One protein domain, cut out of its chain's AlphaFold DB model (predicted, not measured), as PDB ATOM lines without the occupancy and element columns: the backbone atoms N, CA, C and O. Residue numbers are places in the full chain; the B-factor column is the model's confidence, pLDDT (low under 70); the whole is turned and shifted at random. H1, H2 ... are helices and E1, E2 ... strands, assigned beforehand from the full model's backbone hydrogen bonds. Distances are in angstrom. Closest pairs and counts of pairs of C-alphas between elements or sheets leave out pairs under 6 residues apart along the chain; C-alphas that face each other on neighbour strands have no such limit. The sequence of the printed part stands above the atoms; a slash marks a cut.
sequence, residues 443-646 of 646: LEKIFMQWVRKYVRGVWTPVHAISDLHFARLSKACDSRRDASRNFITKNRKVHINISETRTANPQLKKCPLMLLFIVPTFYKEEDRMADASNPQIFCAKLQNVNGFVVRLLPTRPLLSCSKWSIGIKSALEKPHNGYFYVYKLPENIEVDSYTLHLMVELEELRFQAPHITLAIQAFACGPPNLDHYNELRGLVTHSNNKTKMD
ATOM      1  N   LEU A 443      26.314  40.368 -17.706       96.14
ATOM      2  CA  LEU A 443      25.426  41.534 -17.637       96.14
ATOM      3  C   LEU A 443      24.291  41.450 -18.668       96.14
ATOM      4  O   LEU A 443      23.131  41.653 -18.310       96.14
ATOM      5  N   GLU A 444      24.597  41.085 -19.913       95.67
ATOM      6  CA  GLU A 444      23.601  40.880 -20.974       95.67
ATOM      7  C   GLU A 444      22.611  39.767 -20.613       95.67
ATOM      8  O   GLU A 444      21.399  39.922 -20.789       95.67
ATOM      9  N   LYS A 445      23.095  38.660 -20.034       95.83
ATOM     10  CA  LYS A 445      22.238  37.565 -19.557       95.83
ATOM     11  C   LYS A 445      21.281  38.032 -18.459       95.83
ATOM     12  O   LYS A 445      20.089  37.729 -18.534       95.83
ATOM     13  N   ILE A 446      21.782  38.766 -17.461       95.51
ATOM     14  CA  ILE A 446      20.964  39.326 -16.372       95.51
ATOM     15  C   ILE A 446      19.917  40.293 -16.939       95.51
ATOM     16  O   ILE A 446      18.730  40.172 -16.626       95.51
ATOM     17  N   PHE A 447      20.328  41.210 -17.818       95.40
ATOM     18  CA  PHE A 447      19.427  42.190 -18.420       95.40
ATOM     19  C   PHE A 447      18.329  41.511 -19.248       95.40
ATOM     20  O   PHE A 447      17.145  41.795 -19.072       95.40
ATOM     21  N   MET A 448      18.689  40.533 -20.081       94.73
ATOM     22  CA  MET A 448      17.728  39.768 -20.877       94.73
ATOM     23  C   MET A 448      16.745  38.974 -20.002       94.73
ATOM     24  O   MET A 448      15.560  38.883 -20.328       94.73
ATOM     25  N   GLN A 449      17.190  38.421 -18.867       94.47
ATOM     26  CA  GLN A 449      16.296  37.777 -17.895       94.47
ATOM     27  C   GLN A 449      15.288  38.767 -17.297       94.47
ATOM     28  O   GLN A 449      14.098  38.453 -17.205       94.47
ATOM     29  N   TRP A 450      15.737  39.969 -16.929       94.14
ATOM     30  CA  TRP A 450      14.866  41.037 -16.437       94.14
ATOM     31  C   TRP A 450      13.834  41.464 -17.480       94.14
ATOM     32  O   TRP A 450      12.643  41.517 -17.166       94.14
ATOM     33  N   VAL A 451      14.265  41.689 -18.726       92.98
ATOM     34  CA  VAL A 451      13.377  42.047 -19.840       92.98
ATOM     35  C   VAL A 451      12.344  40.944 -20.078       92.98
ATOM     36  O   VAL A 451      11.149  41.230 -20.058       92.98
ATOM     37  N   ARG A 452      12.761  39.674 -20.210       92.08
ATOM     38  CA  ARG A 452      11.847  38.527 -20.401       92.08
ATOM     39  C   ARG A 452      10.809  38.409 -19.289       92.08
ATOM     40  O   ARG A 452       9.654  38.105 -19.573       92.08
ATOM     41  N   LYS A 453      11.203  38.648 -18.034       88.83
ATOM     42  CA  LYS A 453      10.278  38.637 -16.893       88.83
ATOM     43  C   LYS A 453       9.274  39.787 -16.974       88.83
ATOM     44  O   LYS A 453       8.110  39.586 -16.645       88.83
ATOM     45  N   TYR A 454       9.714  40.967 -17.405       87.91
ATOM     46  CA  TYR A 454       8.864  42.148 -17.500       87.91
ATOM     47  C   TYR A 454       7.822  42.051 -18.618       87.91
ATOM     48  O   TYR A 454       6.656  42.351 -18.382       87.91
ATOM     49  N   VAL A 455       8.220  41.604 -19.813       87.53
ATOM     50  CA  VAL A 455       7.320  41.503 -20.976       87.53
ATOM     51  C   VAL A 455       6.665  40.129 -21.128       87.53
ATOM     52  O   VAL A 455       6.086  39.849 -22.179       87.53
ATOM     53  N   ARG A 456       6.755  39.258 -20.107       84.55
ATOM     54  CA  ARG A 456       6.235  37.880 -20.145       84.55
ATOM     55  C   ARG A 456       4.782  37.878 -20.622       84.55
ATOM     56  O   ARG A 456       3.924  38.507 -20.014       84.55
ATOM     57  N   GLY A 457       4.545  37.172 -21.726       81.63
ATOM     58  CA  GLY A 457       3.231  37.023 -22.355       81.63
ATOM     59  C   GLY A 457       2.672  38.267 -23.048       81.63
ATOM     60  O   GLY A 457       1.570  38.203 -23.571       81.63
ATOM     61  N   VAL A 458       3.422  39.367 -23.127       85.01
ATOM     62  CA  VAL A 458       3.095  40.514 -23.994       85.01
ATOM     63  C   VAL A 458       3.940  40.463 -25.262       85.01
ATOM     64  O   VAL A 458       3.406  40.499 -26.366       85.01
ATOM     65  N   TRP A 459       5.255  40.303 -25.107       89.35
ATOM     66  CA  TRP A 459       6.212  40.188 -26.207       89.35
ATOM     67  C   TRP A 459       7.285  39.156 -25.881       89.35
ATOM     68  O   TRP A 459       7.548  38.855 -24.716       89.35
ATOM     69  N   THR A 460       7.956  38.659 -26.915       91.56
ATOM     70  CA  THR A 460       9.129  37.797 -26.747       91.56
ATOM     71  C   THR A 460      10.365  38.546 -27.241       91.56
ATOM     72  O   THR A 460      10.486  38.740 -28.449       91.56
ATOM     73  N   PRO A 461      11.286  38.994 -26.369       92.78
ATOM     74  CA  PRO A 461      12.545  39.575 -26.823       92.78
ATOM     75  C   PRO A 461      13.375  38.457 -27.464       92.78
ATOM     76  O   PRO A 461      13.685  37.455 -26.813       92.78
ATOM     77  N   VAL A 462      13.672  38.596 -28.755       91.32
ATOM     78  CA  VAL A 462      14.332  37.551 -29.554       91.32
ATOM     79  C   VAL A 462      15.829  37.802 -29.610       91.32
ATOM     80  O   VAL A 462      16.609  36.912 -29.289       91.32
ATOM     81  N   HIS A 463      16.216  39.025 -29.979       90.88
ATOM     82  CA  HIS A 463      17.602  39.381 -30.265       90.88
ATOM     83  C   HIS A 463      17.925  40.784 -29.762       90.88
ATOM     84  O   HIS A 463      17.090  41.682 -29.896       90.88
ATOM     85  N   ALA A 464      19.113  40.976 -29.193       94.39
ATOM     86  CA  ALA A 464      19.617  42.304 -28.857       94.39
ATOM     87  C   ALA A 464      20.142  42.974 -30.133       94.39
ATOM     88  O   ALA A 464      20.936  42.384 -30.855       94.39
ATOM     89  N   ILE A 465      19.692  44.194 -30.413       94.08
ATOM     90  CA  ILE A 465      20.103  44.960 -31.603       94.08
ATOM     91  C   ILE A 465      21.054  46.110 -31.262       94.08
ATOM     92  O   ILE A 465      21.445  46.866 -32.147       94.08
ATOM     93  N   SER A 466      21.397  46.267 -29.984       94.41
ATOM     94  CA  SER A 466      22.402  47.209 -29.504       94.41
ATOM     95  C   SER A 466      23.282  46.568 -28.440       94.41
ATOM     96  O   SER A 466      22.864  45.624 -27.756       94.41
ATOM     97  N   ASP A 467      24.452  47.169 -28.237       93.88
ATOM     98  CA  ASP A 467      25.268  46.925 -27.049       93.88
ATOM     99  C   ASP A 467      24.460  47.277 -25.775       93.88
ATOM    100  O   ASP A 467      23.484  48.043 -25.817       93.88
ATOM    101  N   LEU A 468      24.841  46.695 -24.635       95.20
ATOM    102  CA  LEU A 468      24.301  47.070 -23.328       95.20
ATOM    103  C   LEU A 468      25.059  48.292 -22.792       95.20
ATOM    104  O   LEU A 468      26.233  48.197 -22.435       95.20
ATOM    105  N   HIS A 469      24.362  49.421 -22.700       94.36
ATOM    106  CA  HIS A 469      24.913  50.692 -22.237       94.36
ATOM    107  C   HIS A 469      24.572  50.949 -20.767       94.36
ATOM    108  O   HIS A 469      23.458  50.656 -20.325       94.36
ATOM    109  N   PHE A 470      25.488  51.570 -20.022       92.28
ATOM    110  CA  PHE A 470      25.233  52.057 -18.661       92.28
ATOM    111  C   PHE A 470      25.406  53.571 -18.572       92.28
ATOM    112  O   PHE A 470      26.488  54.089 -18.790       92.28
ATOM    113  N   ALA A 471      24.366  54.298 -18.172       88.70
ATOM    114  CA  ALA A 471      24.458  55.739 -17.953       88.70
ATOM    115  C   ALA A 471      24.410  56.064 -16.460       88.70
ATOM    116  O   ALA A 471      23.368  55.941 -15.808       88.70
ATOM    117  N   ARG A 472      25.533  56.510 -15.890       86.05
ATOM    118  CA  ARG A 472      25.583  56.955 -14.491       86.05
ATOM    119  C   ARG A 472      24.679  58.174 -14.280       86.05
ATOM    120  O   ARG A 472      24.760  59.163 -14.999       86.05
ATOM    121  N   LEU A 473      23.846  58.162 -13.241       77.46
ATOM    122  CA  LEU A 473      22.967  59.297 -12.912       77.46
ATOM    123  C   LEU A 473      23.551  60.221 -11.838       77.46
ATOM    124  O   LEU A 473      23.214  61.405 -11.794       77.46
ATOM    125  N   SER A 474      24.451  59.668 -11.017       62.04
ATOM    126  CA  SER A 474      25.172  60.267  -9.885       62.04
ATOM    127  C   SER A 474      24.357  61.257  -9.031       62.04
ATOM    128  O   SER A 474      24.238  62.445  -9.352       62.04
ATOM    129  N   LYS A 475      23.940  60.781  -7.853       54.60
ATOM    130  CA  LYS A 475      23.547  61.599  -6.691       54.60
ATOM    131  C   LYS A 475      24.740  61.930  -5.767       54.60
ATOM    132  O   LYS A 475      24.574  62.564  -4.737       54.60
ATOM    133  N   ALA A 476      25.967  61.549  -6.153       43.70
ATOM    134  CA  ALA A 476      27.211  61.721  -5.373       43.70
ATOM    135  C   ALA A 476      27.595  63.192  -5.070       43.70
ATOM    136  O   ALA A 476      28.645  63.472  -4.499       43.70
ATOM    137  N   CYS A 477      26.747  64.141  -5.459       41.77
ATOM    138  CA  CYS A 477      26.871  65.552  -5.141       41.77
ATOM    139  C   CYS A 477      26.195  65.940  -3.815       41.77
ATOM    140  O   CYS A 477      26.455  67.039  -3.340       41.77
ATOM    141  N   ASP A 478      25.413  65.062  -3.184       40.50
ATOM    142  CA  ASP A 478      24.575  65.457  -2.053       40.50
ATOM    143  C   ASP A 478      25.267  65.139  -0.724       40.50
ATOM    144  O   ASP A 478      24.916  64.204  -0.000       40.50
ATOM    145  N   SER A 479      26.233  65.979  -0.337       39.40
ATOM    146  CA  SER A 479      26.327  66.230   1.101       39.40
ATOM    147  C   SER A 479      24.956  66.784   1.516       39.40
ATOM    148  O   SER A 479      24.366  67.552   0.756       39.40
ATOM    149  N   ARG A 480      24.416  66.445   2.699       44.00
ATOM    150  CA  ARG A 480      23.138  67.029   3.184       44.00
ATOM    151  C   ARG A 480      23.084  68.573   3.071       44.00
ATOM    152  O   ARG A 480      22.010  69.147   3.179       44.00
ATOM    153  N   ARG A 481      24.234  69.234   2.869       47.14
ATOM    154  CA  ARG A 481      24.412  70.683   2.732       47.14
ATOM    155  C   ARG A 481      24.060  71.243   1.349       47.14
ATOM    156  O   ARG A 481      23.792  72.430   1.259       47.14
ATOM    157  N   ASP A 482      24.045  70.425   0.297       49.71
ATOM    158  CA  ASP A 482      23.851  70.877  -1.092       49.71
ATOM    159  C   ASP A 482      22.365  70.874  -1.538       49.71
ATOM    160  O   ASP A 482      22.048  71.232  -2.672       49.71
ATOM    161  N   ALA A 483      21.443  70.518  -0.633       43.84
ATOM    162  CA  ALA A 483      20.008  70.322  -0.870       43.84
ATOM    163  C   ALA A 483      19.187  71.625  -1.027       43.84
ATOM    164  O   ALA A 483      18.126  71.786  -0.419       43.84
ATOM    165  N   SER A 484      19.648  72.576  -1.845       47.62
ATOM    166  CA  SER A 484      18.790  73.681  -2.293       47.62
ATOM    167  C   SER A 484      17.857  73.195  -3.418       47.62
ATOM    168  O   SER A 484      18.305  72.972  -4.543       47.62
ATOM    169  N   ARG A 485      16.574  73.057  -3.064       46.21
ATOM    170  CA  ARG A 485      15.387  72.442  -3.710       46.21
ATOM    171  C   ARG A 485      15.035  72.716  -5.195       46.21
ATOM    172  O   ARG A 485      13.950  72.343  -5.605       46.21
ATOM    173  N   ASN A 486      15.866  73.358  -6.025       42.68
ATOM    174  CA  ASN A 486      15.342  73.967  -7.272       42.68
ATOM    175  C   ASN A 486      15.995  73.575  -8.617       42.68
ATOM    176  O   ASN A 486      15.753  74.271  -9.596       42.68
ATOM    177  N   PHE A 487      16.780  72.495  -8.744       49.03
ATOM    178  CA  PHE A 487      17.321  72.089 -10.065       49.03
ATOM    179  C   PHE A 487      17.430  70.564 -10.207       49.03
ATOM    180  O   PHE A 487      18.467  69.967  -9.911       49.03
ATOM    181  N   ILE A 488      16.329  69.932 -10.619       53.93
ATOM    182  CA  ILE A 488      16.116  68.484 -10.482       53.93
ATOM    183  C   ILE A 488      16.398  67.716 -11.776       53.93
ATOM    184  O   ILE A 488      16.848  66.567 -11.740       53.93
ATOM    185  N   THR A 489      16.154  68.355 -12.916       55.43
ATOM    186  CA  THR A 489      16.280  67.742 -14.231       55.43
ATOM    187  C   THR A 489      17.712  67.856 -14.738       55.43
ATOM    188  O   THR A 489      18.338  68.915 -14.711       55.43
ATOM    189  N   LYS A 490      18.279  66.732 -15.176       68.94
ATOM    190  CA  LYS A 490      19.582  66.694 -15.842       68.94
ATOM    191  C   LYS A 490      19.415  66.097 -17.225       68.94
ATOM    192  O   LYS A 490      18.992  64.947 -17.335       68.94
ATOM    193  N   ASN A 491      19.839  66.842 -18.240       72.74
ATOM    194  CA  ASN A 491      20.027  66.313 -19.579       72.74
ATOM    195  C   ASN A 491      21.159  65.286 -19.589       72.74
ATOM    196  O   ASN A 491      22.293  65.560 -19.180       72.74
ATOM    197  N   ARG A 492      20.836  64.070 -20.023       83.03
ATOM    198  CA  ARG A 492      21.765  62.955 -20.196       83.03
ATOM    199  C   ARG A 492      21.755  62.535 -21.648       83.03
ATOM    200  O   ARG A 492      20.708  62.192 -22.182       83.03
ATOM    201  N   LYS A 493      22.934  62.547 -22.257       87.31
ATOM    202  CA  LYS A 493      23.160  62.018 -23.596       87.31
ATOM    203  C   LYS A 493      23.819  60.655 -23.450       87.31
ATOM    204  O   LYS A 493      24.826  60.544 -22.756       87.31
ATOM    205  N   VAL A 494      23.228  59.640 -24.064       90.50
ATOM    206  CA  VAL A 494      23.767  58.280 -24.113       90.50
ATOM    207  C   VAL A 494      23.940  57.916 -25.576       90.50
ATOM    208  O   VAL A 494      22.979  57.972 -26.342       90.50
ATOM    209  N   HIS A 495      25.162  57.580 -25.972       90.61
ATOM    210  CA  HIS A 495      25.440  57.118 -27.324       90.61
ATOM    211  C   HIS A 495      25.123  55.627 -27.410       90.61
ATOM    212  O   HIS A 495      25.729  54.834 -26.698       90.61
ATOM    213  N   ILE A 496      24.165  55.262 -28.257       92.63
ATOM    214  CA  ILE A 496      23.691  53.892 -28.445       92.63
ATOM    215  C   ILE A 496      24.055  53.452 -29.852       92.63
ATOM    216  O   ILE A 496      23.691  54.120 -30.818       92.63
ATOM    217  N   ASN A 497      24.740  52.320 -29.977       90.99
ATOM    218  CA  ASN A 497      25.081  51.760 -31.281       90.99
ATOM    219  C   ASN A 497      24.086  50.664 -31.641       90.99
ATOM    220  O   ASN A 497      23.998  49.659 -30.937       90.99
ATOM    221  N   ILE A 498      23.351  50.857 -32.734       92.15
ATOM    222  CA  ILE A 498      22.486  49.818 -33.288       92.15
ATOM    223  C   ILE A 498      23.338  48.974 -34.231       92.15
ATOM    224  O   ILE A 498      23.812  49.473 -35.247       92.15
ATOM    225  N   SER A 499      23.561  47.712 -33.876       89.76
ATOM    226  CA  SER A 499      24.419  46.781 -34.616       89.76
ATOM    227  C   SER A 499      23.664  45.996 -35.686       89.76
ATOM    228  O   SER A 499      24.243  45.634 -36.707       89.76
ATOM    229  N   GLU A 500      22.369  45.750 -35.484       86.65
ATOM    230  CA  GLU A 500      21.542  44.962 -36.395       86.65
ATOM    231  C   GLU A 500      20.172  45.596 -36.624       86.65
ATOM    232  O   GLU A 500      19.509  46.082 -35.709       86.65
ATOM    233  N   THR A 501      19.702  45.530 -37.865       84.37
ATOM    234  CA  THR A 501      18.372  46.002 -38.262       84.37
ATOM    235  C   THR A 501      17.703  45.009 -39.202       84.37
ATOM    236  O   THR A 501      18.311  44.037 -39.652       84.37
ATOM    237  N   ARG A 502      16.431  45.246 -39.541       82.23
ATOM    238  CA  ARG A 502      15.686  44.400 -40.493       82.23
ATOM    239  C   ARG A 502      16.315  44.351 -41.886       82.23
ATOM    240  O   ARG A 502      16.072  43.393 -42.618       82.23
ATOM    241  N   THR A 503      17.059  45.390 -42.268       80.93
ATOM    242  CA  THR A 503      17.764  45.451 -43.552       80.93
ATOM    243  C   THR A 503      19.036  44.612 -43.522       80.93
ATOM    244  O   THR A 503      19.292  43.887 -44.478       80.93
ATOM    245  N   ALA A 504      19.781  44.645 -42.415       82.29
ATOM    246  CA  ALA A 504      21.011  43.875 -42.243       82.29
ATOM    247  C   ALA A 504      20.757  42.381 -41.970       82.29
ATOM    248  O   ALA A 504      21.473  41.529 -42.488       82.29
ATOM    249  N   ASN A 505      19.723  42.051 -41.190       84.10
ATOM    250  CA  ASN A 505      19.398  40.679 -40.811       84.10
ATOM    251  C   ASN A 505      17.943  40.335 -41.194       84.10
ATOM    252  O   ASN A 505      17.001  40.688 -40.472       84.10
ATOM    253  N   PRO A 506      17.726  39.600 -42.305       82.92
ATOM    254  CA  PRO A 506      16.392  39.217 -42.765       82.92
ATOM    255  C   PRO A 506      15.576  38.409 -41.749       82.92
ATOM    256  O   PRO A 506      14.346  38.426 -41.817       82.92
ATOM    257  N   GLN A 507      16.216  37.724 -40.793       83.07
ATOM    258  CA  GLN A 507      15.509  36.966 -39.755       83.07
ATOM    259  C   GLN A 507      14.702  37.888 -38.829       83.07
ATOM    260  O   GLN A 507      13.622  37.509 -38.371       83.07
ATOM    261  N   LEU A 508      15.159  39.131 -38.639       85.70
ATOM    262  CA  LEU A 508      14.483  40.137 -37.818       85.70
ATOM    263  C   LEU A 508      13.193  40.671 -38.457       85.70
ATOM    264  O   LEU A 508      12.410  41.334 -37.779       85.70
ATOM    265  N   LYS A 509      12.907  40.353 -39.730       82.13
ATOM    266  CA  LYS A 509      11.609  40.674 -40.357       82.13
ATOM    267  C   LYS A 509      10.435  39.995 -39.646       82.13
ATOM    268  O   LYS A 509       9.331  40.525 -39.674       82.13
ATOM    269  N   LYS A 510      10.674  38.861 -38.972       84.01
ATOM    270  CA  LYS A 510       9.670  38.164 -38.147       84.01
ATOM    271  C   LYS A 510       9.355  38.897 -36.836       84.01
ATOM    272  O   LYS A 510       8.357  38.583 -36.195       84.01
ATOM    273  N   CYS A 511      10.192  39.850 -36.423       86.75
ATOM    274  CA  CYS A 511      10.010  40.639 -35.210       86.75
ATOM    275  C   CYS A 511       9.292  41.960 -35.550       86.75
ATOM    276  O   CYS A 511       9.920  42.890 -36.080       86.75
ATOM    277  N   PRO A 512       7.983  42.092 -35.260       84.38
ATOM    278  CA  PRO A 512       7.204  43.270 -35.641       84.38
ATOM    279  C   PRO A 512       7.625  44.543 -34.899       84.38
ATOM    280  O   PRO A 512       7.321  45.642 -35.365       84.38
ATOM    281  N   LEU A 513       8.360  44.429 -33.787       90.11
ATOM    282  CA  LEU A 513       8.713  45.564 -32.938       90.11
ATOM    283  C   LEU A 513      10.212  45.620 -32.649       90.11
ATOM    284  O   LEU A 513      10.847  44.605 -32.373       90.11
ATOM    285  N   MET A 514      10.748  46.838 -32.657       92.53
ATOM    286  CA  MET A 514      12.066  47.165 -32.123       92.53
ATOM    287  C   MET A 514      11.856  48.051 -30.902       92.53
ATOM    288  O   MET A 514      11.245  49.118 -31.003       92.53
ATOM    289  N   LEU A 515      12.281  47.570 -29.739       94.58
ATOM    290  CA  LEU A 515      11.978  48.182 -28.452       94.58
ATOM    291  C   LEU A 515      13.264  48.537 -27.718       94.58
ATOM    292  O   LEU A 515      14.157  47.707 -27.588       94.58
ATOM    293  N   LEU A 516      13.328  49.761 -27.205       95.61
ATOM    294  CA  LEU A 516      14.394  50.237 -26.336       95.61
ATOM    295  C   LEU A 516      13.951  50.108 -24.880       95.61
ATOM    296  O   LEU A 516      12.946  50.703 -24.484       95.61
ATOM    297  N   PHE A 517      14.718  49.367 -24.087       95.45
ATOM    298  CA  PHE A 517      14.488  49.199 -22.658       95.45
ATOM    299  C   PHE A 517      15.463  50.068 -21.876       95.45
ATOM    300  O   PHE A 517      16.664  50.042 -22.131       95.45
ATOM    301  N   ILE A 518      14.941  50.814 -20.904       94.59
ATOM    302  CA  ILE A 518      15.729  51.594 -19.947       94.59
ATOM    303  C   ILE A 518      15.350  51.131 -18.543       94.59
ATOM    304  O   ILE A 518      14.178  51.187 -18.159       94.59
ATOM    305  N   VAL A 519      16.339  50.685 -17.775       93.27
ATOM    306  CA  VAL A 519      16.150  50.099 -16.444       93.27
ATOM    307  C   VAL A 519      17.059  50.808 -15.445       93.27
ATOM    308  O   VAL A 519      18.275  50.801 -15.628       93.27
ATOM    309  N   PRO A 520      16.523  51.409 -14.372       89.65
ATOM    310  CA  PRO A 520      17.332  51.870 -13.254       89.65
ATOM    311  C   PRO A 520      17.991  50.685 -12.539       89.65
ATOM    312  O   PRO A 520      17.314  49.786 -12.030       89.65
ATOM    313  N   THR A 521      19.319  50.702 -12.498       89.79
ATOM    314  CA  THR A 521      20.162  49.624 -11.980       89.79
ATOM    315  C   THR A 521      21.087  50.104 -10.875       89.79
ATOM    316  O   THR A 521      21.590  51.232 -10.877       89.79
ATOM    317  N   PHE A 522      21.319  49.208  -9.922       86.38
ATOM    318  CA  PHE A 522      22.124  49.445  -8.736       86.38
ATOM    319  C   PHE A 522      23.189  48.363  -8.612       86.38
ATOM    320  O   PHE A 522      22.897  47.176  -8.777       86.38
ATOM    321  N   TYR A 523      24.406  48.783  -8.287       86.19
ATOM    322  CA  TYR A 523      25.514  47.898  -7.953       86.19
ATOM    323  C   TYR A 523      25.539  47.685  -6.439       86.19
ATOM    324  O   TYR A 523      25.432  48.647  -5.675       86.19
ATOM    325  N   LYS A 524      25.676  46.435  -5.988       87.62
ATOM    326  CA  LYS A 524      25.979  46.151  -4.580       87.62
ATOM    327  C   LYS A 524      27.442  46.494  -4.289       87.62
ATOM    328  O   LYS A 524      28.296  46.421  -5.172       87.62
ATOM    329  N   GLU A 525      27.759  46.803  -3.035       85.36
ATOM    330  CA  GLU A 525      29.153  47.035  -2.615       85.36
ATOM    331  C   GLU A 525      30.044  45.812  -2.885       85.36
ATOM    332  O   GLU A 525      31.184  45.949  -3.324       85.36
ATOM    333  N   GLU A 526      29.477  44.617  -2.712       89.10
ATOM    334  CA  GLU A 526      30.106  43.320  -2.983       89.10
ATOM    335  C   GLU A 526      30.556  43.158  -4.444       89.10
ATOM    336  O   GLU A 526      31.522  42.439  -4.702       89.10
ATOM    337  N   ASP A 527      29.912  43.849  -5.403       90.48
ATOM    338  CA  ASP A 527      30.242  43.729  -6.831       90.48
ATOM    339  C   ASP A 527      31.699  44.098  -7.129       90.48
ATOM    340  O   ASP A 527      32.316  43.534  -8.033       90.48
ATOM    341  N   ARG A 528      32.271  44.996  -6.316       86.64
ATOM    342  CA  ARG A 528      33.666  45.428  -6.428       86.64
ATOM    343  C   ARG A 528      34.642  44.249  -6.399       86.64
ATOM    344  O   ARG A 528      35.663  44.286  -7.082       86.64
ATOM    345  N   MET A 529      34.335  43.228  -5.600       87.31
ATOM    346  CA  MET A 529      35.164  42.032  -5.424       87.31
ATOM    347  C   MET A 529      34.563  40.796  -6.102       87.31
ATOM    348  O   MET A 529      35.160  39.722  -6.039       87.31
ATOM    349  N   ALA A 530      33.396  40.930  -6.733       90.70
ATOM    350  CA  ALA A 530      32.707  39.825  -7.371       90.70
ATOM    351  C   ALA A 530      33.443  39.351  -8.628       90.70
ATOM    352  O   ALA A 530      34.088  40.127  -9.349       90.70
ATOM    353  N   ASP A 531      33.301  38.058  -8.908       92.31
ATOM    354  CA  ASP A 531      33.780  37.483 -10.155       92.31
ATOM    355  C   ASP A 531      33.111  38.162 -11.364       92.31
ATOM    356  O   ASP A 531      31.977  38.643 -11.294       92.31
ATOM    357  N   ALA A 532      33.825  38.215 -12.486       93.61
ATOM    358  CA  ALA A 532      33.326  38.790 -13.729       93.61
ATOM    359  C   ALA A 532      32.014  38.134 -14.175       93.61
ATOM    360  O   ALA A 532      31.097  38.829 -14.604       93.61
ATOM    361  N   SER A 533      31.917  36.812 -14.007       94.77
ATOM    362  CA  SER A 533      30.765  36.005 -14.413       94.77
ATOM    363  C   SER A 533      29.524  36.180 -13.524       94.77
ATOM    364  O   SER A 533      28.434  35.753 -13.908       94.77
ATOM    365  N   ASN A 534      29.659  36.825 -12.357       94.54
ATOM    366  CA  ASN A 534      28.575  36.995 -11.388       94.54
ATOM    367  C   ASN A 534      28.415  38.456 -10.910       94.54
ATOM    368  O   ASN A 534      28.636  38.747  -9.725       94.54
ATOM    369  N   PRO A 535      28.013  39.382 -11.804       93.73
ATOM    370  CA  PRO A 535      27.751  40.770 -11.443       93.73
ATOM    371  C   PRO A 535      26.700  40.881 -10.335       93.73
ATOM    372  O   PRO A 535      25.567  40.420 -10.479       93.73
ATOM    373  N   GLN A 536      27.044  41.555  -9.244       92.96
ATOM    374  CA  GLN A 536      26.137  41.835  -8.133       92.96
ATOM    375  C   GLN A 536      25.328  43.108  -8.402       92.96
ATOM    376  O   GLN A 536      25.427  44.100  -7.676       92.96
ATOM    377  N   ILE A 537      24.510  43.067  -9.455       91.03
ATOM    378  CA  ILE A 537      23.598  44.150  -9.838       91.03
ATOM    379  C   ILE A 537      22.139  43.777  -9.585       91.03
ATOM    380  O   ILE A 537      21.752  42.610  -9.624       91.03
ATOM    381  N   PHE A 538      21.301  44.779  -9.342       90.21
ATOM    382  CA  PHE A 538      19.860  44.591  -9.202       90.21
ATOM    383  C   PHE A 538      19.077  45.776  -9.771       90.21
ATOM    384  O   PHE A 538      19.546  46.915  -9.765       90.21
ATOM    385  N   CYS A 539      17.859  45.514 -10.246       88.39
ATOM    386  CA  CYS A 539      16.867  46.546 -10.533       88.39
ATOM    387  C   CYS A 539      15.911  46.679  -9.338       88.39
ATOM    388  O   CYS A 539      15.489  45.675  -8.759       88.39
ATOM    389  N   ALA A 540      15.539  47.903  -8.970       82.01
ATOM    390  CA  ALA A 540      14.615  48.156  -7.865       82.01
ATOM    391  C   ALA A 540      13.580  49.215  -8.239       82.01
ATOM    392  O   ALA A 540      13.842  50.100  -9.053       82.01
ATOM    393  N   LYS A 541      12.404  49.132  -7.608       81.79
ATOM    394  CA  LYS A 541      11.345  50.120  -7.788       81.79
ATOM    395  C   LYS A 541      11.793  51.452  -7.208       81.79
ATOM    396  O   LYS A 541      12.065  51.551  -6.012       81.79
ATOM    397  N   LEU A 542      11.811  52.484  -8.036       77.94
ATOM    398  CA  LEU A 542      12.133  53.829  -7.583       77.94
ATOM    399  C   LEU A 542      10.942  54.421  -6.828       77.94
ATOM    400  O   LEU A 542       9.865  54.580  -7.400       77.94
ATOM    401  N   GLN A 543      11.123  54.725  -5.541       77.74
ATOM    402  CA  GLN A 543      10.073  55.288  -4.691       77.74
ATOM    403  C   GLN A 543      10.526  56.557  -3.969       77.74
ATOM    404  O   GLN A 543      11.698  56.692  -3.610       77.74
ATOM    405  N   ASN A 544       9.580  57.468  -3.742       76.03
ATOM    406  CA  ASN A 544       9.789  58.684  -2.962       76.03
ATOM    407  C   ASN A 544       9.518  58.476  -1.484       76.03
ATOM    408  O   ASN A 544       9.092  57.387  -1.112       76.03
ATOM    409  N   VAL A 545       9.768  59.493  -0.637       74.66
ATOM    410  CA  VAL A 545       9.720  59.389   0.847       74.66
ATOM    411  C   VAL A 545       8.365  58.916   1.366       74.66
ATOM    412  O   VAL A 545       8.312  58.321   2.440       74.66
ATOM    413  N   ASN A 546       7.323  59.002   0.542       81.07
ATOM    414  CA  ASN A 546       5.959  58.587   0.848       81.07
ATOM    415  C   ASN A 546       5.574  57.229   0.223       81.07
ATOM    416  O   ASN A 546       4.531  56.677   0.544       81.07
ATOM    417  N   GLY A 547       6.426  56.630  -0.615       78.47
ATOM    418  CA  GLY A 547       6.241  55.292  -1.193       78.47
ATOM    419  C   GLY A 547       5.635  55.299  -2.587       78.47
ATOM    420  O   GLY A 547       5.473  54.233  -3.194       78.47
ATOM    421  N   PHE A 548       5.361  56.486  -3.125       81.49
ATOM    422  CA  PHE A 548       4.913  56.650  -4.497       81.49
ATOM    423  C   PHE A 548       6.047  56.359  -5.468       81.49
ATOM    424  O   PHE A 548       7.218  56.583  -5.168       81.49
ATOM    425  N   VAL A 549       5.682  55.822  -6.628       80.91
ATOM    426  CA  VAL A 549       6.629  55.495  -7.692       80.91
ATOM    427  C   VAL A 549       7.165  56.785  -8.286       80.91
ATOM    428  O   VAL A 549       6.387  57.579  -8.805       80.91
ATOM    429  N   VAL A 550       8.481  56.971  -8.242       78.48
ATOM    430  CA  VAL A 550       9.124  58.143  -8.843       78.48
ATOM    431  C   VAL A 550       9.189  57.955 -10.349       78.48
ATOM    432  O   VAL A 550       9.618  56.908 -10.845       78.48
ATOM    433  N   ARG A 551       8.786  58.991 -11.081       82.61
ATOM    434  CA  ARG A 551       8.989  59.072 -12.522       82.61
ATOM    435  C   ARG A 551      10.355  59.692 -12.797       82.61
ATOM    436  O   ARG A 551      10.500  60.900 -12.849       82.61
ATOM    437  N   LEU A 552      11.351  58.839 -13.012       82.66
ATOM    438  CA  LEU A 552      12.722  59.254 -13.310       82.66
ATOM    439  C   LEU A 552      12.855  60.019 -14.637       82.66
ATOM    440  O   LEU A 552      13.708  60.893 -14.748       82.66
ATOM    441  N   LEU A 553      12.041  59.673 -15.640       86.75
ATOM    442  CA  LEU A 553      12.021  60.309 -16.961       86.75
ATOM    443  C   LEU A 553      10.704  61.094 -17.145       86.75
ATOM    444  O   LEU A 553       9.693  60.507 -17.571       86.75
ATOM    445  N   PRO A 554      10.658  62.391 -16.776       82.89
ATOM    446  CA  PRO A 554       9.445  63.205 -16.868       82.89
ATOM    447  C   PRO A 554       9.054  63.524 -18.316       82.89
ATOM    448  O   PRO A 554       7.864  63.565 -18.632       82.89
ATOM    449  N   THR A 555      10.024  63.675 -19.218       85.90
ATOM    450  CA  THR A 555       9.783  63.994 -20.633       85.90
ATOM    451  C   THR A 555       9.960  62.772 -21.535       85.90
ATOM    452  O   THR A 555      10.473  61.726 -21.124       85.90
ATOM    453  N   ARG A 556       9.478  62.873 -22.780       88.64
ATOM    454  CA  ARG A 556       9.727  61.846 -23.799       88.64
ATOM    455  C   ARG A 556      11.202  61.900 -24.208       88.64
ATOM    456  O   ARG A 556      11.667  62.991 -24.532       88.64
ATOM    457  N   PRO A 557      11.921  60.765 -24.230       93.31
ATOM    458  CA  PRO A 557      13.277  60.735 -24.750       93.31
ATOM    459  C   PRO A 557      13.324  61.147 -26.218       93.31
ATOM    460  O   PRO A 557      12.420  60.831 -26.998       93.31
ATOM    461  N   LEU A 558      14.415  61.805 -26.586       94.12
ATOM    462  CA  LEU A 558      14.723  62.152 -27.965       94.12
ATOM    463  C   LEU A 558      15.800  61.196 -28.474       94.12
ATOM    464  O   LEU A 558      16.830  61.025 -27.826       94.12
ATOM    465  N   LEU A 559      15.576  60.580 -29.625       94.67
ATOM    466  CA  LEU A 559      16.579  59.797 -30.332       94.67
ATOM    467  C   LEU A 559      17.046  60.600 -31.541       94.67
ATOM    468  O   LEU A 559      16.226  61.047 -32.337       94.67
ATOM    469  N   SER A 560      18.353  60.778 -31.684       93.61
ATOM    470  CA  SER A 560      18.936  61.566 -32.775       93.61
ATOM    471  C   SER A 560      20.107  60.846 -33.427       93.61
ATOM    472  O   SER A 560      20.840  60.125 -32.753       93.61
ATOM    473  N   CYS A 561      20.296  61.065 -34.719       90.78
ATOM    474  CA  CYS A 561      21.502  60.723 -35.469       90.78
ATOM    475  C   CYS A 561      21.925  61.934 -36.315       90.78
ATOM    476  O   CYS A 561      21.363  63.021 -36.182       90.78
ATOM    477  N   SER A 562      22.906  61.758 -37.202       86.15
ATOM    478  CA  SER A 562      23.354  62.811 -38.125       86.15
ATOM    479  C   SER A 562      22.255  63.308 -39.075       86.15
ATOM    480  O   SER A 562      22.319  64.443 -39.537       86.15
ATOM    481  N   LYS A 563      21.248  62.471 -39.363       86.28
ATOM    482  CA  LYS A 563      20.206  62.734 -40.371       86.28
ATOM    483  C   LYS A 563      18.917  63.317 -39.789       86.28
ATOM    484  O   LYS A 563      18.232  64.074 -40.469       86.28
ATOM    485  N   TRP A 564      18.535  62.927 -38.573       91.27
ATOM    486  CA  TRP A 564      17.245  63.292 -37.984       91.27
ATOM    487  C   TRP A 564      17.254  63.219 -36.460       91.27
ATOM    488  O   TRP A 564      18.128  62.617 -35.837       91.27
ATOM    489  N   SER A 565      16.227  63.817 -35.862       92.04
ATOM    490  CA  SER A 565      15.944  63.764 -34.434       92.04
ATOM    491  C   SER A 565      14.449  63.526 -34.228       92.04
ATOM    492  O   SER A 565      13.630  64.209 -34.842       92.04
ATOM    493  N   ILE A 566      14.082  62.538 -33.414       93.30
ATOM    494  CA  ILE A 566      12.689  62.129 -33.206       93.30
ATOM    495  C   ILE A 566      12.413  61.818 -31.734       93.30
ATOM    496  O   ILE A 566      13.209  61.179 -31.047       93.30
ATOM    497  N   GLY A 567      11.253  62.242 -31.235       93.06
ATOM    498  CA  GLY A 567      10.768  61.824 -29.921       93.06
ATOM    499  C   GLY A 567      10.247  60.388 -29.970       93.06
ATOM    500  O   GLY A 567       9.301  60.100 -30.707       93.06
ATOM    501  N   ILE A 568      10.818  59.483 -29.172       93.61
ATOM    502  CA  ILE A 568      10.382  58.080 -29.139       93.61
ATOM    503  C   ILE A 568       9.175  57.905 -28.209       93.61
ATOM    504  O   ILE A 568       9.146  58.376 -27.068       93.61
ATOM    505  N   LYS A 569       8.130  57.238 -28.713       92.57
ATOM    506  CA  LYS A 569       6.883  57.005 -27.970       92.57
ATOM    507  C   LYS A 569       7.025  55.782 -27.065       92.57
ATOM    508  O   LYS A 569       7.691  54.813 -27.425       92.57
ATOM    509  N   SER A 570       6.374  55.825 -25.902       92.01
ATOM    510  CA  SER A 570       6.238  54.643 -25.042       92.01
ATOM    511  C   SER A 570       5.573  53.509 -25.821       92.01
ATOM    512  O   SER A 570       4.603  53.747 -26.540       92.01
ATOM    513  N   ALA A 571       6.086  52.292 -25.673       89.31
ATOM    514  CA  ALA A 571       5.489  51.099 -26.269       89.31
ATOM    515  C   ALA A 571       4.284  50.573 -25.463       89.31
ATOM    516  O   ALA A 571       3.513  49.767 -25.971       89.31
ATOM    517  N   LEU A 572       4.134  51.019 -24.212       84.45
ATOM    518  CA  LEU A 572       3.066  50.631 -23.290       84.45
ATOM    519  C   LEU A 572       2.197  51.844 -22.927       84.45
ATOM    520  O   LEU A 572       2.670  52.982 -22.977       84.45
ATOM    521  N   GLU A 573       0.949  51.605 -22.511       80.53
ATOM    522  CA  GLU A 573       0.011  52.665 -22.094       80.53
ATOM    523  C   GLU A 573       0.592  53.556 -20.990       80.53
ATOM    524  O   GLU A 573       0.510  54.783 -21.047       80.53
ATOM    525  N   LYS A 574       1.233  52.933 -19.994       78.65
ATOM    526  CA  LYS A 574       2.021  53.633 -18.977       78.65
ATOM    527  C   LYS A 574       3.492  53.598 -19.390       78.65
ATOM    528  O   LYS A 574       4.008  52.508 -19.631       78.65
ATOM    529  N   PRO A 575       4.195  54.747 -19.409       69.82
ATOM    530  CA  PRO A 575       5.587  54.812 -19.856       69.82
ATOM    531  C   PRO A 575       6.544  53.992 -18.993       69.82
ATOM    532  O   PRO A 575       7.619  53.625 -19.456       69.82
ATOM    533  N   HIS A 576       6.159  53.716 -17.744       81.61
ATOM    534  CA  HIS A 576       6.896  52.847 -16.844       81.61
ATOM    535  C   HIS A 576       5.992  52.201 -15.794       81.61
ATOM    536  O   HIS A 576       4.918  52.705 -15.469       81.61
ATOM    537  N   ASN A 577       6.484  51.121 -15.188       78.04
ATOM    538  CA  ASN A 577       5.925  50.526 -13.965       78.04
ATOM    539  C   ASN A 577       6.739  50.875 -12.695       78.04
ATOM    540  O   ASN A 577       6.487  50.328 -11.621       78.04
ATOM    541  N   GLY A 578       7.742  51.751 -12.826       76.32
ATOM    542  CA  GLY A 578       8.705  52.085 -11.766       76.32
ATOM    543  C   GLY A 578       9.996  51.265 -11.788       76.32
ATOM    544  O   GLY A 578      10.903  51.584 -11.023       76.32
ATOM    545  N   TYR A 579      10.075  50.251 -12.654       81.59
ATOM    546  CA  TYR A 579      11.270  49.442 -12.909       81.59
ATOM    547  C   TYR A 579      11.779  49.601 -14.345       81.59
ATOM    548  O   TYR A 579      12.977  49.706 -14.555       81.59
ATOM    549  N   PHE A 580      10.881  49.616 -15.332       89.79
ATOM    550  CA  PHE A 580      11.237  49.654 -16.751       89.79
ATOM    551  C   PHE A 580      10.593  50.850 -17.425       89.79
ATOM    552  O   PHE A 580       9.427  51.137 -17.159       89.79
ATOM    553  N   TYR A 581      11.328  51.473 -18.338       92.45
ATOM    554  CA  TYR A 581      10.774  52.295 -19.403       92.45
ATOM    555  C   TYR A 581      10.963  51.557 -20.724       92.45
ATOM    556  O   TYR A 581      12.041  51.011 -20.971       92.45
ATOM    557  N   VAL A 582       9.927  51.533 -21.562       93.89
ATOM    558  CA  VAL A 582       9.971  50.845 -22.858       93.89
ATOM    559  C   VAL A 582       9.493  51.778 -23.950       93.89
ATOM    560  O   VAL A 582       8.359  52.254 -23.915       93.89
ATOM    561  N   TYR A 583      10.347  52.009 -24.940       94.78
ATOM    562  CA  TYR A 583      10.070  52.910 -26.050       94.78
ATOM    563  C   TYR A 583      10.105  52.162 -27.379       94.78
ATOM    564  O   TYR A 583      10.964  51.305 -27.590       94.78
ATOM    565  N   LYS A 584       9.180  52.489 -28.287       94.10
ATOM    566  CA  LYS A 584       9.196  51.968 -29.658       94.10
ATOM    567  C   LYS A 584      10.237  52.745 -30.464       94.10
ATOM    568  O   LYS A 584      10.163  53.972 -30.543       94.10
ATOM    569  N   LEU A 585      11.186  52.030 -31.059       93.69
ATOM    570  CA  LEU A 585      12.134  52.603 -32.010       93.69
ATOM    571  C   LEU A 585      11.461  52.822 -33.381       93.69
ATOM    572  O   LEU A 585      10.509  52.104 -33.713       93.69
ATOM    573  N   PRO A 586      11.922  53.802 -34.180       90.55
ATOM    574  CA  PRO A 586      11.410  54.030 -35.531       90.55
ATOM    575  C   PRO A 586      11.555  52.794 -36.429       90.55
ATOM    576  O   PRO A 586      12.498  52.018 -36.294       90.55
ATOM    577  N   GLU A 587      10.628  52.605 -37.369       83.26
ATOM    578  CA  GLU A 587      10.630  51.432 -38.262       83.26
ATOM    579  C   GLU A 587      11.747  51.474 -39.313       83.26
ATOM    580  O   GLU A 587      12.175  50.427 -39.794       83.26
ATOM    581  N   ASN A 588      12.236  52.674 -39.626       83.06
ATOM    582  CA  ASN A 588      13.338  52.960 -40.543       83.06
ATOM    583  C   ASN A 588      14.693  53.099 -39.824       83.06
ATOM    584  O   ASN A 588      15.576  53.796 -40.320       83.06
ATOM    585  N   ILE A 589      14.852  52.500 -38.640       86.84
ATOM    586  CA  ILE A 589      16.139  52.513 -37.942       86.84
ATOM    587  C   ILE A 589      17.199  51.772 -38.771       86.84
ATOM    588  O   ILE A 589      16.945  50.695 -39.320       86.84
ATOM    589  N   GLU A 590      18.380  52.372 -38.881       87.85
ATOM    590  CA  GLU A 590      19.527  51.865 -39.638       87.85
ATOM    591  C   GLU A 590      20.617  51.390 -38.667       87.85
ATOM    592  O   GLU A 590      20.563  51.659 -37.466       87.85
ATOM    593  N   VAL A 591      21.590  50.635 -39.181       86.48
ATOM    594  CA  VAL A 591      22.801  50.308 -38.419       86.48
ATOM    595  C   VAL A 591      23.635  51.584 -38.357       86.48
ATOM    596  O   VAL A 591      24.268  51.956 -39.344       86.48
ATOM    597  N   ASP A 592      23.562  52.288 -37.232       86.97
ATOM    598  CA  ASP A 592      24.247  53.560 -37.009       86.97
ATOM    599  C   ASP A 592      24.411  53.829 -35.501       86.97
ATOM    600  O   ASP A 592      23.818  53.164 -34.638       86.97
ATOM    601  N   SER A 593      25.225  54.829 -35.184       89.58
ATOM    602  CA  SER A 593      25.354  55.408 -33.855       89.58
ATOM    603  C   SER A 593      24.277  56.469 -33.635       89.58
ATOM    604  O   SER A 593      24.219  57.496 -34.311       89.58
ATOM    605  N   TYR A 594      23.455  56.259 -32.617       93.87
ATOM    606  CA  TYR A 594      22.417  57.188 -32.197       93.87
ATOM    607  C   TYR A 594      22.786  57.851 -30.872       93.87
ATOM    608  O   TYR A 594      23.504  57.298 -30.046       93.87
ATOM    609  N   THR A 595      22.260  59.046 -30.635       94.36
ATOM    610  CA  THR A 595      22.316  59.723 -29.338       94.36
ATOM    611  C   THR A 595      20.916  59.778 -28.752       94.36
ATOM    612  O   THR A 595      20.018  60.401 -29.325       94.36
ATOM    613  N   LEU A 596      20.745  59.124 -27.608       95.05
ATOM    614  CA  LEU A 596      19.551  59.180 -26.780       95.05
ATOM    615  C   LEU A 596      19.688  60.332 -25.784       95.05
ATOM    616  O   LEU A 596      20.588  60.323 -24.943       95.05
ATOM    617  N   HIS A 597      18.785  61.304 -25.857       93.35
ATOM    618  CA  HIS A 597      18.700  62.416 -24.914       93.35
ATOM    619  C   HIS A 597      17.585  62.139 -23.909       93.35
ATOM    620  O   HIS A 597      16.428  61.915 -24.274       93.35
ATOM    621  N   LEU A 598      17.952  62.142 -22.633       90.57
ATOM    622  CA  LEU A 598      17.090  61.849 -21.498       90.57
ATOM    623  C   LEU A 598      17.093  63.037 -20.544       90.57
ATOM    624  O   LEU A 598      18.149  63.426 -20.051       90.57
ATOM    625  N   MET A 599      15.915  63.543 -20.201       86.27
ATOM    626  CA  MET A 599      15.755  64.366 -19.006       86.27
ATOM    627  C   MET A 599      15.567  63.443 -17.814       86.27
ATOM    628  O   MET A 599      14.636  62.640 -17.801       86.27
ATOM    629  N   VAL A 600      16.458  63.541 -16.832       82.03
ATOM    630  CA  VAL A 600      16.441  62.686 -15.641       82.03
ATOM    631  C   VAL A 600      16.150  63.510 -14.396       82.03
ATOM    632  O   VAL A 600      16.876  64.464 -14.123       82.03
ATOM    633  N   GLU A 601      15.154  63.095 -13.619       77.68
ATOM    634  CA  GLU A 601      14.691  63.763 -12.401       77.68
ATOM    635  C   GLU A 601      15.000  62.926 -11.142       77.68
ATOM    636  O   GLU A 601      14.494  61.817 -10.979       77.68
ATOM    637  N   LEU A 602      15.871  63.423 -10.248       74.18
ATOM    638  CA  LEU A 602      16.409  62.644  -9.109       74.18
ATOM    639  C   LEU A 602      15.958  63.106  -7.706       74.18
ATOM    640  O   LEU A 602      16.335  62.458  -6.719       74.18
ATOM    641  N   GLU A 603      15.220  64.215  -7.583       66.07
ATOM    642  CA  GLU A 603      14.928  64.840  -6.275       66.07
ATOM    643  C   GLU A 603      14.058  63.950  -5.401       66.07
ATOM    644  O   GLU A 603      14.406  63.701  -4.248       66.07
ATOM    645  N   GLU A 604      12.983  63.398  -5.961       64.27
ATOM    646  CA  GLU A 604      12.006  62.649  -5.175       64.27
ATOM    647  C   GLU A 604      12.533  61.313  -4.637       64.27
ATOM    648  O   GLU A 604      11.916  60.726  -3.754       64.27
ATOM    649  N   LEU A 605      13.663  60.799  -5.133       68.40
ATOM    650  CA  LEU A 605      14.168  59.478  -4.755       68.40
ATOM    651  C   LEU A 605      14.524  59.400  -3.259       68.40
ATOM    652  O   LEU A 605      15.487  60.039  -2.822       68.40
ATOM    653  N   ARG A 606      13.809  58.528  -2.514       56.78
ATOM    654  CA  ARG A 606      14.054  58.180  -1.088       56.78
ATOM    655  C   ARG A 606      15.508  57.888  -0.806       56.78
ATOM    656  O   ARG A 606      16.049  58.248   0.235       56.78
ATOM    657  N   PHE A 607      16.081  57.100  -1.702       54.97
ATOM    658  CA  PHE A 607      17.294  56.379  -1.422       54.97
ATOM    659  C   PHE A 607      18.485  57.278  -1.722       54.97
ATOM    660  O   PHE A 607      18.710  57.697  -2.862       54.97
ATOM    661  N   GLN A 608      19.295  57.513  -0.693       52.86
ATOM    662  CA  GLN A 608      20.722  57.749  -0.866       52.86
ATOM    663  C   GLN A 608      21.342  56.445  -1.384       52.86
ATOM    664  O   GLN A 608      22.041  55.751  -0.661       52.86
ATOM    665  N   ALA A 609      21.006  56.054  -2.612       53.46
ATOM    666  CA  ALA A 609      21.697  54.986  -3.302       53.46
ATOM    667  C   ALA A 609      22.870  55.642  -4.036       53.46
ATOM    668  O   ALA A 609      22.652  56.334  -5.043       53.46
ATOM    669  N   PRO A 610      24.105  55.526  -3.520       60.64
ATOM    670  CA  PRO A 610      25.256  55.969  -4.279       60.64
ATOM    671  C   PRO A 610      25.291  55.171  -5.597       60.64
ATOM    672  O   PRO A 610      24.961  53.991  -5.633       60.64
ATOM    673  N   HIS A 611      25.640  55.837  -6.700       68.56
ATOM    674  CA  HIS A 611      25.879  55.195  -8.005       68.56
ATOM    675  C   HIS A 611      24.665  54.551  -8.715       68.56
ATOM    676  O   HIS A 611      24.802  53.511  -9.350       68.56
ATOM    677  N   ILE A 612      23.494  55.203  -8.710       79.92
ATOM    678  CA  ILE A 612      22.399  54.822  -9.627       79.92
ATOM    679  C   ILE A 612      22.880  54.924 -11.082       79.92
ATOM    680  O   ILE A 612      23.432  55.957 -11.486       79.92
ATOM    681  N   THR A 613      22.637  53.872 -11.860       87.88
ATOM    682  CA  THR A 613      22.895  53.800 -13.304       87.88
ATOM    683  C   THR A 613      21.592  53.508 -14.052       87.88
ATOM    684  O   THR A 613      20.640  52.992 -13.471       87.88
ATOM    685  N   LEU A 614      21.518  53.878 -15.326       91.28
ATOM    686  CA  LEU A 614      20.508  53.376 -16.254       91.28
ATOM    687  C   LEU A 614      21.159  52.337 -17.152       91.28
ATOM    688  O   LEU A 614      22.049  52.693 -17.916       91.28
ATOM    689  N   ALA A 615      20.701  51.096 -17.082       94.62
ATOM    690  CA  ALA A 615      21.016  50.085 -18.077       94.62
ATOM    691  C   ALA A 615      20.072  50.250 -19.277       94.62
ATOM    692  O   ALA A 615      18.849  50.319 -19.106       94.62
ATOM    693  N   ILE A 616      20.640  50.372 -20.475       95.95
ATOM    694  CA  ILE A 616      19.924  50.716 -21.704       95.95
ATOM    695  C   ILE A 616      20.314  49.730 -22.802       95.95
ATOM    696  O   ILE A 616      21.491  49.612 -23.135       95.95
ATOM    697  N   GLN A 617      19.327  49.046 -23.378       96.77
ATOM    698  CA  GLN A 617      19.553  48.128 -24.493       96.77
ATOM    699  C   GLN A 617      18.306  48.001 -25.369       96.77
ATOM    700  O   GLN A 617      17.171  48.005 -24.880       96.77
ATOM    701  N   ALA A 618      18.518  47.902 -26.678       96.24
ATOM    702  CA  ALA A 618      17.470  47.716 -27.665       96.24
ATOM    703  C   ALA A 618      17.349  46.245 -28.085       96.24
ATOM    704  O   ALA A 618      18.348  45.549 -28.264       96.24
ATOM    705  N   PHE A 619      16.113  45.787 -28.294       95.42
ATOM    706  CA  PHE A 619      15.799  44.423 -28.716       95.42
ATOM    707  C   PHE A 619      14.835  44.398 -29.897       95.42
ATOM    708  O   PHE A 619      13.896  45.194 -29.981       95.42
ATOM    709  N   ALA A 620      15.020  43.411 -30.769       94.29
ATOM    710  CA  ALA A 620      13.991  42.949 -31.684       94.29
ATOM    711  C   ALA A 620      13.041  42.005 -30.930       94.29
ATOM    712  O   ALA A 620      13.454  40.973 -30.392       94.29
ATOM    713  N   CYS A 621      11.761  42.363 -30.890       93.32
ATOM    714  CA  CYS A 621      10.732  41.635 -30.160       93.32
ATOM    715  C   CYS A 621       9.744  40.971 -31.122       93.32
ATOM    716  O   CYS A 621       9.204  41.602 -32.035       93.32
ATOM    717  N   GLY A 622       9.525  39.678 -30.900       90.56
ATOM    718  CA  GLY A 622       8.520  38.850 -31.551       90.56
ATOM    719  C   GLY A 622       7.171  38.866 -30.820       90.56
ATOM    720  O   GLY A 622       7.054  39.457 -29.737       90.56
ATOM    721  N   PRO A 623       6.160  38.184 -31.388       87.15
ATOM    722  CA  PRO A 623       4.885  37.955 -30.712       87.15
ATOM    723  C   PRO A 623       5.087  37.227 -29.369       87.15
ATOM    724  O   PRO A 623       6.121  36.576 -29.162       87.15
ATOM    725  N   PRO A 624       4.138  37.347 -28.425       85.43
ATOM    726  CA  PRO A 624       4.220  36.629 -27.160       85.43
ATOM    727  C   PRO A 624       4.246  35.119 -27.401       85.43
ATOM    728  O   PRO A 624       3.597  34.614 -28.314       85.43
ATOM    729  N   ASN A 625       4.990  34.389 -26.570       82.48
ATOM    730  CA  ASN A 625       4.892  32.934 -26.554       82.48
ATOM    731  C   ASN A 625       3.451  32.539 -26.185       82.48
ATOM    732  O   ASN A 625       2.951  32.956 -25.136       82.48
ATOM    733  N   LEU A 626       2.813  31.755 -27.058       77.44
ATOM    734  CA  LEU A 626       1.410  31.373 -26.965       77.44
ATOM    735  C   LEU A 626       1.081  30.669 -25.643       77.44
ATOM    736  O   LEU A 626       0.053  30.970 -25.044       77.44
ATOM    737  N   ASP A 627       1.969  29.809 -25.143       78.69
ATOM    738  CA  ASP A 627       1.745  29.080 -23.890       78.69
ATOM    739  C   ASP A 627       1.656  30.040 -22.701       78.69
ATOM    740  O   ASP A 627       0.710  29.996 -21.918       78.69
ATOM    741  N   HIS A 628       2.598  30.982 -22.613       73.85
ATOM    742  CA  HIS A 628       2.603  32.004 -21.563       73.85
ATOM    743  C   HIS A 628       1.448  32.997 -21.706       73.85
ATOM    744  O   HIS A 628       0.924  33.498 -20.712       73.85
ATOM    745  N   TYR A 629       1.067  33.315 -22.940       75.79
ATOM    746  CA  TYR A 629      -0.082  34.170 -23.210       75.79
ATOM    747  C   TYR A 629      -1.388  33.515 -22.745       75.79
ATOM    748  O   TYR A 629      -2.203  34.160 -22.083       75.79
ATOM    749  N   ASN A 630      -1.560  32.224 -23.037       79.41
ATOM    750  CA  ASN A 630      -2.713  31.435 -22.608       79.41
ATOM    751  C   ASN A 630      -2.751  31.283 -21.084       79.41
ATOM    752  O   ASN A 630      -3.800  31.514 -20.481       79.41
ATOM    753  N   GLU A 631      -1.600  31.007 -20.462       77.21
ATOM    754  CA  GLU A 631      -1.438  30.965 -19.004       77.21
ATOM    755  C   GLU A 631      -1.932  32.267 -18.348       77.21
ATOM    756  O   GLU A 631      -2.749  32.232 -17.429       77.21
ATOM    757  N   LEU A 632      -1.516  33.432 -18.861       71.12
ATOM    758  CA  LEU A 632      -1.935  34.739 -18.331       71.12
ATOM    759  C   LEU A 632      -3.417  35.045 -18.549       71.12
ATOM    760  O   LEU A 632      -4.016  35.755 -17.742       71.12
ATOM    761  N   ARG A 633      -4.020  34.525 -19.622       74.71
ATOM    762  CA  ARG A 633      -5.468  34.629 -19.850       74.71
ATOM    763  C   ARG A 633      -6.286  33.653 -18.997       74.71
ATOM    764  O   ARG A 633      -7.511  33.685 -19.083       74.71
ATOM    765  N   GLY A 634      -5.648  32.798 -18.192       65.78
ATOM    766  CA  GLY A 634      -6.332  31.747 -17.434       65.78
ATOM    767  C   GLY A 634      -6.894  30.633 -18.323       65.78
ATOM    768  O   GLY A 634      -7.746  29.861 -17.887       65.78
ATOM    769  N   LEU A 635      -6.433  30.543 -19.573       56.30
ATOM    770  CA  LEU A 635      -6.773  29.463 -20.486       56.30
ATOM    771  C   LEU A 635      -5.828  28.303 -20.176       56.30
ATOM    772  O   LEU A 635      -4.703  28.253 -20.670       56.30
ATOM    773  N   VAL A 636      -6.277  27.387 -19.315       48.43
ATOM    774  CA  VAL A 636      -5.591  26.114 -19.074       48.43
ATOM    775  C   VAL A 636      -5.378  25.442 -20.428       48.43
ATOM    776  O   VAL A 636      -6.341  25.186 -21.156       48.43
ATOM    777  N   THR A 637      -4.121  25.170 -20.778       43.74
ATOM    778  CA  THR A 637      -3.733  24.410 -21.967       43.74
ATOM    779  C   THR A 637      -4.126  22.945 -21.781       43.74
ATOM    780  O   THR A 637      -3.295  22.056 -21.629       43.74
ATOM    781  N   HIS A 638      -5.428  22.663 -21.796       43.44
ATOM    782  CA  HIS A 638      -5.892  21.317 -22.065       43.44
ATOM    783  C   HIS A 638      -5.599  21.030 -23.533       43.44
ATOM    784  O   HIS A 638      -6.287  21.484 -24.446       43.44
ATOM    785  N   SER A 639      -4.510  20.294 -23.734       35.66
ATOM    786  CA  SER A 639      -4.250  19.479 -24.908       35.66
ATOM    787  C   SER A 639      -5.550  18.816 -25.372       35.66
ATOM    788  O   SER A 639      -6.017  17.887 -24.718       35.66
ATOM    789  N   ASN A 640      -6.156  19.370 -26.424       33.05
ATOM    790  CA  ASN A 640      -7.106  18.773 -27.372       33.05
ATOM    791  C   ASN A 640      -8.026  19.873 -27.908       33.05
ATOM    792  O   ASN A 640      -9.125  20.057 -27.402       33.05
ATOM    793  N   ASN A 641      -7.558  20.624 -28.909       33.16
ATOM    794  CA  ASN A 641      -8.356  21.017 -30.079       33.16
ATOM    795  C   ASN A 641      -7.498  21.862 -31.026       33.16
ATOM    796  O   ASN A 641      -7.405  23.082 -30.927       33.16
ATOM    797  N   LYS A 642      -6.873  21.170 -31.984       34.98
ATOM    798  CA  LYS A 642      -6.329  21.755 -33.211       34.98
ATOM    799  C   LYS A 642      -7.486  22.274 -34.069       34.98
ATOM    800  O   LYS A 642      -7.845  21.608 -35.024       34.98
ATOM    801  N   THR A 643      -8.071  23.423 -33.759       33.25
ATOM    802  CA  THR A 643      -8.877  24.186 -34.728       33.25
ATOM    803  C   THR A 643      -9.176  25.571 -34.167       33.25
ATOM    804  O   THR A 643      -9.845  25.668 -33.144       33.25
ATOM    805  N   LYS A 644      -8.768  26.601 -34.921       31.10
ATOM    806  CA  LYS A 644      -9.007  28.049 -34.750       31.10
ATOM    807  C   LYS A 644      -8.021  28.804 -33.851       31.10
ATOM    808  O   LYS A 644      -8.235  28.923 -32.654       31.10
ATOM    809  N   MET A 645      -7.017  29.412 -34.482       32.12
ATOM    810  CA  MET A 645      -6.426  30.680 -34.045       32.12
ATOM    811  C   MET A 645      -5.931  31.441 -35.285       32.12
ATOM    812  O   MET A 645      -4.990  30.984 -35.934       32.12
ATOM    813  N   ASP A 646      -6.634  32.531 -35.606       27.26
ATOM    814  CA  ASP A 646      -6.122  33.714 -36.320       27.26
ATOM    815  C   ASP A 646      -5.496  34.673 -35.297       27.26
ATOM    816  O   ASP A 646      -6.030  34.727 -34.156       27.26
TER     817      ASP A 646
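What this domain is: This is residues 443 to 646 of the 646 residues of the protein "Ankyrin_rpt-contain_dom domain-containing protein" of Onchocerca volvulus (UniProt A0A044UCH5). Two antiparallel sheets stand partly face to face as a sandwich with crossed strands; the larger, branched sheet of E1, E2, E4, E5, E8 and E10 also curls round H1, while E3 E9 E6 E7, in that order, makes the other layer. After H4, residues 638 to 646 stick out as a tail. The printed part has 204 residues, with four named helices and ten named strands in the order H1 E1 E2 E3 H2 E4 H3 E5 E6 E7 E8 E9 E10 H4; the class is mixed, with under half of the residues in named elements. The whole is compact, with a radius of gyration of the C-alphas of 19.0 A, yet elongated, spanning 68 by 43 by 37 A.

Where its parts are: In the branched sheet, E4 is residues 513 to 523, 30.2 A long, from C-alpha 513 at (8.713, 45.564, -32.938), and E10 is 613 to 622, 27.6 A. E1 is 460 to 464, E2 469 to 472, E5 537 to 539 and E8 581 to 584. In the second sheet, E3 is 489 to 497, 25.0 A, E9 593 to 601, 25.4 A, E6 558 to 560 and E7 565 to 567. H1 is 443 to 454, 16.6 A, from C-alpha 443 at (25.426, 41.534, -17.637). H2 is 506 to 510, H3 525 to 529, and H4 626 to 632, ending at C-alpha 632 (-1.935, 34.739, -18.331).

How they stand to each other: E4 and E10 are antiparallel neighbours at 152 degrees, with N 517 and O 617 2.9 A apart. On the other side of E4 lie E5, N 522 to O 538 2.9 A, and E8, N 516 to O 583 2.8 A. On the other side of E10 lie E1, N 462 to O 620 2.9 A, and E2, N 471 to O 614 2.8 A. H1 is on this strongly twisted sheet; its closest C-alphas to E1 are Arg 452 and Pro 461, 6.5 A. H2 only grazes it with residues 508 to 510; H3 and H4 are not on it. The sandwich's strands cross at 57 degrees. In the second sheet, the pairs within hydrogen-bond range include N 494 and O 596, 2.9 A, between the antiparallel neighbours E3 and E9, N 560 and O 595, 2.9 A, between the antiparallel neighbours E6 and E9, and N 559 and O 566, 2.8 A, in the hairpin E6 and E7. Every O i to N i+4 pair is within hydrogen-bond range in H1 and H4; H2 and H3 each have 0 of 1, but 2 of 2 O i to N i+3 pairs.

The domain as a whole: The C-alphas of Arg 481 and Thr 643 are the farthest apart, 68.4 A. The printed part has no cut. The links E2 to E3, E5 to E6, E7 to E8 and E9 to E10 are long. The model's mean pLDDT over the printed part is 80.2, with residues 474 to 490, 575, 603 to 611 and 634 to 646 under 70.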